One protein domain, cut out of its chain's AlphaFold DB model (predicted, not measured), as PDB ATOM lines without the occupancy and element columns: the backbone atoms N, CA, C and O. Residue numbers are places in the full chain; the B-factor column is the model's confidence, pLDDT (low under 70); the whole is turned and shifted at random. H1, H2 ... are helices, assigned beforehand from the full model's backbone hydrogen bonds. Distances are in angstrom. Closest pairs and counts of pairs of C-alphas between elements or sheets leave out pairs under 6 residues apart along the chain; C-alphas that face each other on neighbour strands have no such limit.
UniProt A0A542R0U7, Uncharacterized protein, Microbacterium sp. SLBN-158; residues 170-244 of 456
ATOM      1  N   GLN A 170     187.370 166.750 199.281       87.25
ATOM      2  CA  GLN A 170     187.509 166.959 197.840       87.25
ATOM      3  C   GLN A 170     186.933 165.797 197.021       87.25
ATOM      4  O   GLN A 170     186.307 166.018 195.994       87.25
ATOM      5  N   GLU A 171     187.118 164.553 197.469       89.19
ATOM      6  CA  GLU A 171     186.545 163.386 196.790       89.19
ATOM      7  C   GLU A 171     185.019 163.377 196.928       89.19
ATOM      8  O   GLU A 171     184.297 163.113 195.969       89.19
ATOM      9  N   GLN A 172     184.520 163.736 198.115       88.81
ATOM     10  CA  GLN A 172     183.084 163.827 198.367       88.81
ATOM     11  C   GLN A 172     182.427 164.932 197.524       88.81
ATOM     12  O   GLN A 172     181.357 164.715 196.957       88.81
ATOM     13  N   SER A 173     183.068 166.100 197.395       90.62
ATOM     14  CA  SER A 173     182.526 167.227 196.626       90.62
ATOM     15  C   SER A 173     182.484 166.958 195.116       90.62
ATOM     16  O   SER A 173     181.579 167.449 194.441       90.62
ATOM     17  N   LEU A 174     183.382 166.121 194.576       89.25
ATOM     18  CA  LEU A 174     183.330 165.697 193.168       89.25
ATOM     19  C   LEU A 174     182.025 164.967 192.825       89.25
ATOM     20  O   LEU A 174     181.487 165.149 191.733       89.25
ATOM     21  N   GLY A 175     181.478 164.178 193.753       90.00
ATOM     22  CA  GLY A 175     180.176 163.537 193.566       90.00
ATOM     23  C   GLY A 175     179.053 164.563 193.378       90.00
ATOM     24  O   GLY A 175     178.265 164.464 192.437       90.00
ATOM     25  N   PHE A 176     179.038 165.603 194.213       93.69
ATOM     26  CA  PHE A 176     178.082 166.708 194.110       93.69
ATOM     27  C   PHE A 176     178.285 167.569 192.864       93.69
ATOM     28  O   PHE A 176     177.320 168.130 192.347       93.69
ATOM     29  N   ARG A 177     179.508 167.631 192.324       92.06
ATOM     30  CA  ARG A 177     179.738 168.268 191.026       92.06
ATOM     31  C   ARG A 177     179.025 167.530 189.893       92.06
ATOM     32  O   ARG A 177     178.393 168.173 189.063       92.06
ATOM     33  N   ARG A 178     179.051 166.193 189.891       91.75
ATOM     34  CA  ARG A 178     178.299 165.400 188.899       91.75
ATOM     35  C   ARG A 178     176.797 165.639 189.006       91.75
ATOM     36  O   ARG A 178     176.137 165.752 187.979       91.75
ATOM     37  N   LEU A 179     176.277 165.749 190.232       94.69
ATOM     38  CA  LEU A 179     174.887 166.143 190.458       94.69
ATOM     39  C   LEU A 179     174.609 167.512 189.835       94.69
ATOM     40  O   LEU A 179     173.662 167.622 189.067       94.69
ATOM     41  N   TRP A 180     175.444 168.521 190.115       95.25
ATOM     42  CA  TRP A 180     175.305 169.863 189.540       95.25
ATOM     43  C   TRP A 180     175.235 169.840 188.014       95.25
ATOM     44  O   TRP A 180     174.352 170.460 187.425       95.25
ATOM     45  N   ASP A 181     176.137 169.108 187.366       93.31
ATOM     46  CA  ASP A 181     176.182 169.029 185.906       93.31
ATOM     47  C   ASP A 181     174.964 168.296 185.313       93.31
ATOM     48  O   ASP A 181     174.586 168.573 184.174       93.31
ATOM     49  N   ALA A 182     174.322 167.418 186.091       94.69
ATOM     50  CA  ALA A 182     173.099 166.710 185.720       94.69
ATOM     51  C   ALA A 182     171.806 167.498 185.999       94.69
ATOM     52  O   ALA A 182     170.738 167.071 185.558       94.69
ATOM     53  N   LEU A 183     171.871 168.623 186.722       95.75
ATOM     54  CA  LEU A 183     170.691 169.441 186.995       95.75
ATOM     55  C   LEU A 183     170.167 170.104 185.717       95.75
ATOM     56  O   LEU A 183     170.927 170.616 184.886       95.75
ATOM     57  N   GLU A 184     168.841 170.180 185.612       96.06
ATOM     58  CA  GLU A 184     168.168 170.990 184.597       96.06
ATOM     59  C   GLU A 184     168.668 172.445 184.623       96.06
ATOM     60  O   GLU A 184     168.943 173.012 185.683       96.06
ATOM     61  N   ASN A 185     168.768 173.072 183.445       95.69
ATOM     62  CA  ASN A 185     169.239 174.458 183.328       95.69
ATOM     63  C   ASN A 185     168.384 175.430 184.148       95.69
ATOM     64  O   ASN A 185     168.941 176.287 184.821       95.69
ATOM     65  N   SER A 186     167.062 175.237 184.150       96.69
ATOM     66  CA  SER A 186     166.110 176.014 184.951       96.69
ATOM     67  C   SER A 186     166.466 175.991 186.438       96.69
ATOM     68  O   SER A 186     166.601 177.042 187.054       96.69
ATOM     69  N   LEU A 187     166.693 174.804 187.006       96.56
ATOM     70  CA  LEU A 187     167.055 174.654 188.415       96.56
ATOM     71  C   LEU A 187     168.440 175.243 188.716       96.56
ATOM     72  O   LEU A 187     168.624 175.878 189.751       96.56
ATOM     73  N   ARG A 188     169.415 175.076 187.814       96.38
ATOM     74  CA  ARG A 188     170.727 175.726 187.972       96.38
ATOM     75  C   ARG A 188     170.612 177.242 187.973       96.38
ATOM     76  O   ARG A 188     171.287 177.885 188.769       96.38
ATOM     77  N   ASP A 189     169.774 177.808 187.113       96.06
ATOM     78  CA  ASP A 189     169.563 179.252 187.026       96.06
ATOM     79  C   ASP A 189     168.866 179.806 188.275       96.06
ATOM     80  O   ASP A 189     169.281 180.850 188.780       96.06
ATOM     81  N   GLU A 190     167.890 179.083 188.830       96.81
ATOM     82  CA  GLU A 190     167.283 179.407 190.130       96.81
ATOM     83  C   GLU A 190     168.335 179.403 191.253       96.81
ATOM     84  O   GLU A 190     168.490 180.393 191.965       96.81
ATOM     85  N   ILE A 191     169.140 178.338 191.362       95.56
ATOM     86  CA  ILE A 191     170.197 178.240 192.384       95.56
ATOM     87  C   ILE A 191     171.267 179.331 192.188       95.56
ATOM     88  O   ILE A 191     171.773 179.899 193.159       95.56
ATOM     89  N   ARG A 192     171.615 179.674 190.940       95.25
ATOM     90  CA  ARG A 192     172.529 180.789 190.630       95.25
ATOM     91  C   ARG A 192     171.963 182.131 191.090       95.25
ATOM     92  O   ARG A 192     172.737 182.956 191.581       95.25
ATOM     93  N   ALA A 193     170.660 182.361 190.918       94.94
ATOM     94  CA  ALA A 193     169.997 183.586 191.365       94.94
ATOM     95  C   ALA A 193     170.084 183.745 192.893       94.94
ATOM     96  O   ALA A 193     170.356 184.845 193.378       94.94
ATOM     97  N   ASP A 194     170.009 182.629 193.619       93.88
ATOM     98  CA  ASP A 194     170.180 182.545 195.074       93.88
ATOM     99  C   ASP A 194     171.658 182.432 195.510       93.88
ATOM    100  O   ASP A 194     171.978 181.974 196.607       93.88
ATOM    101  N   TRP A 195     172.604 182.867 194.668       92.94
ATOM    102  CA  TRP A 195     174.043 182.869 194.968       92.94
ATOM    103  C   TRP A 195     174.614 181.496 195.352       92.94
ATOM    104  O   TRP A 195     175.598 181.420 196.095       92.94
ATOM    105  N   TYR A 196     174.075 180.429 194.759       93.69
ATOM    106  CA  TYR A 196     174.432 179.030 195.012       93.69
ATOM    107  C   TYR A 196     174.023 178.505 196.392       93.69
ATOM    108  O   TYR A 196     174.489 177.446 196.813       93.69
ATOM    109  N   HIS A 197     173.146 179.225 197.088       90.31
ATOM    110  CA  HIS A 197     172.469 178.720 198.272       90.31
ATOM    111  C   HIS A 197     171.172 178.019 197.870       90.31
ATOM    112  O   HIS A 197     170.531 178.386 196.887       90.31
ATOM    113  N   LEU A 198     170.791 176.993 198.632       91.56
ATOM    114  CA  LEU A 198     169.488 176.364 198.467       91.56
ATOM    115  C   LEU A 198     168.445 177.130 199.277       91.56
ATOM    116  O   LEU A 198     168.620 177.369 200.471       91.56
ATOM    117  N   SER A 199     167.360 177.479 198.607       91.31
ATOM    118  CA  SER A 199     166.138 178.049 199.163       91.31
ATOM    119  C   SER A 199     165.095 176.961 199.434       91.31
ATOM    120  O   SER A 199     165.222 175.822 198.969       91.31
ATOM    121  N   ASP A 200     164.021 177.324 200.137       89.88
ATOM    122  CA  ASP A 200     162.878 176.433 200.389       89.88
ATOM    123  C   ASP A 200     162.213 175.937 199.090       89.88
ATOM    124  O   ASP A 200     161.563 174.894 199.081       89.88
ATOM    125  N   GLU A 201     162.408 176.644 197.971       92.06
ATOM    126  CA  GLU A 201     161.909 176.251 196.651       92.06
ATOM    127  C   GLU A 201     162.861 175.311 195.899       92.06
ATOM    128  O   GLU A 201     162.415 174.383 195.216       92.06
ATOM    129  N   THR A 202     164.176 175.526 196.013       93.69
ATOM    130  CA  THR A 202     165.190 174.770 195.256       93.69
ATOM    131  C   THR A 202     165.626 173.492 195.972       93.69
ATOM    132  O   THR A 202     165.864 172.479 195.307       93.69
ATOM    133  N   ALA A 203     165.652 173.469 197.312       92.00
ATOM    134  CA  ALA A 203     166.022 172.276 198.080       92.00
ATOM    135  C   ALA A 203     165.106 171.065 197.793       92.00
ATOM    136  O   ALA A 203     165.632 169.995 197.470       92.00
ATOM    137  N   PRO A 204     163.759 171.183 197.793       91.88
ATOM    138  CA  PRO A 204     162.884 170.052 197.474       91.88
ATOM    139  C   PRO A 204     163.047 169.555 196.033       91.88
ATOM    140  O   PRO A 204     162.897 168.360 195.777       91.88
ATOM    141  N   LYS A 205     163.361 170.448 195.081       94.25
ATOM    142  CA  LYS A 205     163.632 170.073 193.682       94.25
ATOM    143  C   LYS A 205     164.920 169.256 193.581       94.25
ATOM    144  O   LYS A 205     164.928 168.228 192.907       94.25
ATOM    145  N   LEU A 206     165.969 169.661 194.299       92.88
ATOM    146  CA  LEU A 206     167.241 168.939 194.364       92.88
ATOM    147  C   LEU A 206     167.085 167.556 195.024       92.88
ATOM    148  O   LEU A 206     167.619 166.571 194.523       92.88
ATOM    149  N   ILE A 207     166.302 167.454 196.103       91.00
ATOM    150  CA  ILE A 207     166.050 166.196 196.834       91.00
ATOM    151  C   ILE A 207     165.467 165.094 195.931       91.00
ATOM    152  O   ILE A 207     165.741 163.911 196.146       91.00
ATOM    153  N   ARG A 208     164.733 165.443 194.866       91.19
ATOM    154  CA  ARG A 208     164.203 164.465 193.893       91.19
ATOM    155  C   ARG A 208     165.299 163.647 193.202       91.19
ATOM    156  O   ARG A 208     165.050 162.514 192.799       91.19
ATOM    157  N   TYR A 209     166.518 164.180 193.132       91.38
ATOM    158  CA  TYR A 209     167.685 163.497 192.577       91.38
ATOM    159  C   TYR A 209     168.319 162.485 193.544       91.38
ATOM    160  O   TYR A 209     169.251 161.786 193.155       91.38
ATOM    161  N   SER A 210     167.815 162.349 194.778       88.12
ATOM    162  CA  SER A 210     168.310 161.377 195.771       88.12
ATOM    163  C   SER A 210     168.268 159.929 195.280       88.12
ATOM    164  O   SER A 210     169.151 159.146 195.619       88.12
ATOM    165  N   SER A 211     167.279 159.579 194.453       85.50
ATOM    166  CA  SER A 211     167.169 158.249 193.843       85.50
ATOM    167  C   SER A 211     168.173 158.019 192.707       85.50
ATOM    168  O   SER A 211     168.652 156.901 192.538       85.50
ATOM    169  N   THR A 212     168.517 159.071 191.959       89.56
ATOM    170  CA  THR A 212     169.492 159.032 190.856       89.56
ATOM    171  C   THR A 212     170.931 159.059 191.362       89.56
ATOM    172  O   THR A 212     171.804 158.446 190.754       89.56
ATOM    173  N   PHE A 213     171.171 159.747 192.481       90.00
ATOM    174  CA  PHE A 213     172.479 159.892 193.118       90.00
ATOM    175  C   PHE A 213     172.457 159.382 194.572       90.00
ATOM    176  O   PHE A 213     172.682 160.158 195.513       90.00
ATOM    177  N   PRO A 214     172.157 158.086 194.793       86.44
ATOM    178  CA  PRO A 214     172.039 157.522 196.134       86.44
ATOM    179  C   PRO A 214     173.357 157.590 196.922       86.44
ATOM    180  O   PRO A 214     173.333 157.669 198.152       86.44
ATOM    181  N   GLU A 215     174.505 157.634 196.238       87.19
ATOM    182  CA  GLU A 215     175.832 157.732 196.849       87.19
ATOM    183  C   GLU A 215     176.098 159.071 197.547       87.19
ATOM    184  O   GLU A 215     176.966 159.154 198.420       87.19
ATOM    185  N   LEU A 216     175.366 160.119 197.155       89.06
ATOM    186  CA  LEU A 216     175.494 161.465 197.718       89.06
ATOM    187  C   LEU A 216     174.695 161.642 199.004       89.06
ATOM    188  O   LEU A 216     174.809 162.680 199.650       89.06
ATOM    189  N   THR A 217     173.863 160.647 199.336       88.25
ATOM    190  CA  THR A 217     173.060 160.595 200.560       88.25
ATOM    191  C   THR A 217     172.280 161.877 200.827       88.25
ATOM    192  O   THR A 217     172.099 162.289 201.976       88.25
ATOM    193  N   LEU A 218     171.759 162.464 199.741       88.62
ATOM    194  CA  LEU A 218     170.876 163.625 199.766       88.62
ATOM    195  C   LEU A 218     169.729 163.403 200.756       88.62
ATOM    196  O   LEU A 218     169.227 162.272 200.844       88.62
ATOM    197  N   PRO A 219     169.297 164.440 201.493       85.81
ATOM    198  CA  PRO A 219     168.152 164.315 202.377       85.81
ATOM    199  C   PRO A 219     166.915 163.829 201.621       85.81
ATOM    200  O   PRO A 219     166.777 164.074 200.426       85.81
ATOM    201  N   THR A 220     166.025 163.126 202.309       82.38
ATOM    202  CA  THR A 220     164.760 162.622 201.742       82.38
ATOM    203  C   THR A 220     163.593 163.573 201.991       82.38
ATOM    204  O   THR A 220     162.586 163.501 201.291       82.38
ATOM    205  N   GLN A 221     163.730 164.488 202.956       82.62
ATOM    206  CA  GLN A 221     162.694 165.438 203.360       82.62
ATOM    207  C   GLN A 221     163.197 166.881 203.251       82.62
ATOM    208  O   GLN A 221     164.352 167.180 203.571       82.62
ATOM    209  N   ALA A 222     162.313 167.783 202.819       78.94
ATOM    210  CA  ALA A 222     162.586 169.219 202.776       78.94
ATOM    211  C   ALA A 222     162.877 169.776 204.184       78.94
ATOM    212  O   ALA A 222     162.345 169.276 205.170       78.94
ATOM    213  N   GLY A 223     163.734 170.797 204.277       75.62
ATOM    214  CA  GLY A 223     164.145 171.403 205.552       75.62
ATOM    215  C   GLY A 223     165.233 170.639 206.318       75.62
ATOM    216  O   GLY A 223     165.722 171.131 207.331       75.62
ATOM    217  N   SER A 224     165.649 169.467 205.834       79.81
ATOM    218  CA  SER A 224     166.807 168.748 206.375       79.81
ATOM    219  C   SER A 224     168.120 169.425 205.979       79.81
ATOM    220  O   SER A 224     168.242 169.953 204.871       79.81
ATOM    221  N   GLU A 225     169.130 169.350 206.846       81.62
ATOM    222  CA  GLU A 225     170.463 169.874 206.541       81.62
ATOM    223  C   GLU A 225     171.111 169.081 205.394       81.62
ATOM    224  O   GLU A 225     171.095 167.845 205.366       81.62
ATOM    225  N   MET A 226     171.693 169.802 204.437       87.44
ATOM    226  CA  MET A 226     172.438 169.196 203.340       87.44
ATOM    227  C   MET A 226     173.799 168.678 203.816       87.44
ATOM    228  O   MET A 226     174.409 169.256 204.718       87.44
ATOM    229  N   PRO A 227     174.340 167.615 203.197       88.75
ATOM    230  CA  PRO A 227     175.692 167.169 203.498       88.75
ATOM    231  C   PRO A 227     176.708 168.287 203.230       88.75
ATOM    232  O   PRO A 227     176.745 168.831 202.132       88.75
ATOM    233  N   LYS A 228     177.607 168.566 204.178       86.31
ATOM    234  CA  LYS A 228     178.664 169.593 204.036       86.31
ATOM    235  C   LYS A 228     179.471 169.555 202.723       86.31
ATOM    236  O   LYS A 228     179.843 170.624 202.240       86.31
ATOM    237  N   PRO A 229     179.773 168.387 202.112       90.81
ATOM    238  CA  PRO A 229     180.446 168.366 200.813       90.81
ATOM    239  C   PRO A 229     179.664 169.053 199.681       90.81
ATOM    240  O   PRO A 229     180.283 169.485 198.708       90.81
ATOM    241  N   PHE A 230     178.337 169.188 199.806       92.56
ATOM    242  CA  PHE A 230     177.505 169.960 198.883       92.56
ATOM    243  C   PHE A 230     177.910 171.437 198.872       92.56
ATOM    244  O   PHE A 230     178.166 171.980 197.801       92.56
ATOM    245  N   ASP A 231     178.048 172.064 200.044       90.75
ATOM    246  CA  ASP A 231     178.415 173.484 200.151       90.75
ATOM    247  C   ASP A 231     179.780 173.754 199.513       90.75
ATOM    248  O   ASP A 231     179.961 174.721 198.771       90.75
ATOM    249  N   VAL A 232     180.738 172.852 199.752       92.12
ATOM    250  CA  VAL A 232     182.070 172.915 199.139       92.12
ATOM    251  C   VAL A 232     181.965 172.801 197.619       92.12
ATOM    252  O   VAL A 232     182.586 173.588 196.906       92.12
ATOM    253  N   ALA A 233     181.160 171.866 197.107       94.31
ATOM    254  CA  ALA A 233     180.950 171.711 195.671       94.31
ATOM    255  C   ALA A 233     180.317 172.963 195.045       94.31
ATOM    256  O   ALA A 233     180.793 173.436 194.013       94.31
ATOM    257  N   MET A 234     179.296 173.540 195.683       95.19
ATOM    258  CA  MET A 234     178.638 174.767 195.219       95.19
ATOM    259  C   MET A 234     179.593 175.962 195.226       95.19
ATOM    260  O   MET A 234     179.616 176.752 194.279       95.19
ATOM    261  N   GLN A 235     180.450 176.067 196.243       93.50
ATOM    262  CA  GLN A 235     181.497 177.082 196.283       93.50
ATOM    263  C   GLN A 235     182.494 176.918 195.126       93.50
ATOM    264  O   GLN A 235     182.859 177.911 194.493       93.50
ATOM    265  N   THR A 236     182.916 175.688 194.819       93.56
ATOM    266  CA  THR A 236     183.802 175.405 193.681       93.56
ATOM    267  C   THR A 236     183.150 175.797 192.357       93.56
ATOM    268  O   THR A 236     183.752 176.549 191.592       93.56
ATOM    269  N   VAL A 237     181.901 175.379 192.120       94.81
ATOM    270  CA  VAL A 237     181.128 175.745 190.920       94.81
ATOM    271  C   VAL A 237     181.071 177.266 190.758       94.81
ATOM    272  O   VAL A 237     181.387 177.800 189.695       94.81
ATOM    273  N   ARG A 238     180.724 177.985 191.831       95.06
ATOM    274  CA  ARG A 238     180.647 179.448 191.825       95.06
ATOM    275  C   ARG A 238     181.966 180.098 191.410       95.06
ATOM    276  O   ARG A 238     181.953 181.085 190.672       95.06
ATOM    277  N   LEU A 239     183.092 179.594 191.917       94.00
ATOM    278  CA  LEU A 239     184.420 180.121 191.599       94.00
ATOM    279  C   LEU A 239     184.800 179.853 190.141       94.00
ATOM    280  O   LEU A 239     185.299 180.760 189.478       94.00
ATOM    281  N   GLU A 240     184.517 178.658 189.629       93.06
ATOM    282  CA  GLU A 240     184.756 178.302 188.226       93.06
ATOM    283  C   GLU A 240     183.935 179.176 187.271       93.06
ATOM    284  O   GLU A 240     184.482 179.751 186.332       93.06
ATOM    285  N   GLU A 241     182.638 179.356 187.539       93.31
ATOM    286  CA  GLU A 241     181.778 180.203 186.707       93.31
ATOM    287  C   GLU A 241     182.149 181.693 186.810       93.31
ATOM    288  O   GLU A 241     182.014 182.452 185.847       93.31
ATOM    289  N   ALA A 242     182.627 182.153 187.970       92.94
ATOM    290  CA  ALA A 242     183.166 183.506 188.109       92.94
ATOM    291  C   ALA A 242     184.464 183.686 187.304       92.94
ATOM    292  O   ALA A 242     184.607 184.689 186.602       92.94
ATOM    293  N   ALA A 243     185.370 182.707 187.356       94.12
ATOM    294  CA  ALA A 243     186.613 182.716 186.591       94.12
ATOM    295  C   ALA A 243     186.348 182.680 185.078       94.12
ATOM    296  O   ALA A 243     186.956 183.450 184.338       94.12
ATOM    297  N   ALA A 244     185.392 181.866 184.623       93.31
ATOM    298  CA  ALA A 244     184.985 181.809 183.221       93.31
ATOM    299  C   ALA A 244     184.446 183.163 182.726       93.31
ATOM    300  O   ALA A 244     184.902 183.673 181.703       93.31
TER     301      ALA A 244
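What this domain is: This is residues 170 to 244 of the 456 residues of an uncharacterized protein of Microbacterium sp. SLBN-158 (UniProt A0A542R0U7). Two pairs of helices make a small body: H1 is crossed by the first part of the long helix H4, and H2 meets H3, with the end of H1 near both. A long loop, residues 211 to 227, winds from the end of H3 to the start of H4, and residues 239 to 244 of H4 stick out. The printed part has 75 residues, with four named helices in the order H1, H2, H3, H4 and no named strand; the class is all helix. It is compact, with a radius of gyration of the C-alphas of 11.5 A, and spans 33 by 27 by 19 A.

Where its parts are: H1, residues 170 to 182, begins with C-alpha 170 at (187.509, 166.959, 197.840) and is 18.8 A long. H2 holds residues 185 to 193, 12.2 A, and H3 residues 202 to 210, 13.8 A. H4, residues 228 to 244, is 24.9 A long and ends with C-alpha 244 at (184.985, 181.809, 183.221).

How they stand to each other: H1 touches H4 at a steep tilt of 65 degrees, the same way; their closest C-alphas, of Ser 173 and Pro 229, are 4.8 A apart. H1 is close to but not clearly touching H2, where the closest C-alphas, of Trp 180 and Arg 188, are 7.6 A apart. H1 is likewise close to but not clearly touching H3, at 8.0 A between the closest C-alphas, of Leu 179 and Tyr 209, and about perpendicular at 77 degrees. H2 and H3 form a helical hairpin and touch, opposite ways at a steep tilt of 45 degrees, with closest C-alphas of Ile 191 and Thr 202 at 6.7 A. H2 and H4 are only just apart, at 8.3 A; H3 and H4 are apart. Every O i to N i+4 pair is within hydrogen-bond range in H2 and H4, against 7 of 9 in H1 and 2 of 5 in H3, where 5 of 6 O i to N i+3 pairs are within range.

The domain as a whole: The C-alphas farthest apart, of Gln 221 and Ala 244, are 34.2 A apart. The printed part has no cut. The link from H1 to H2 is tight, that from H2 to H3 short and that from H3 to H4 long, with 17 residues. The mean pLDDT of the printed part is 91.1, and no printed residue is under 70.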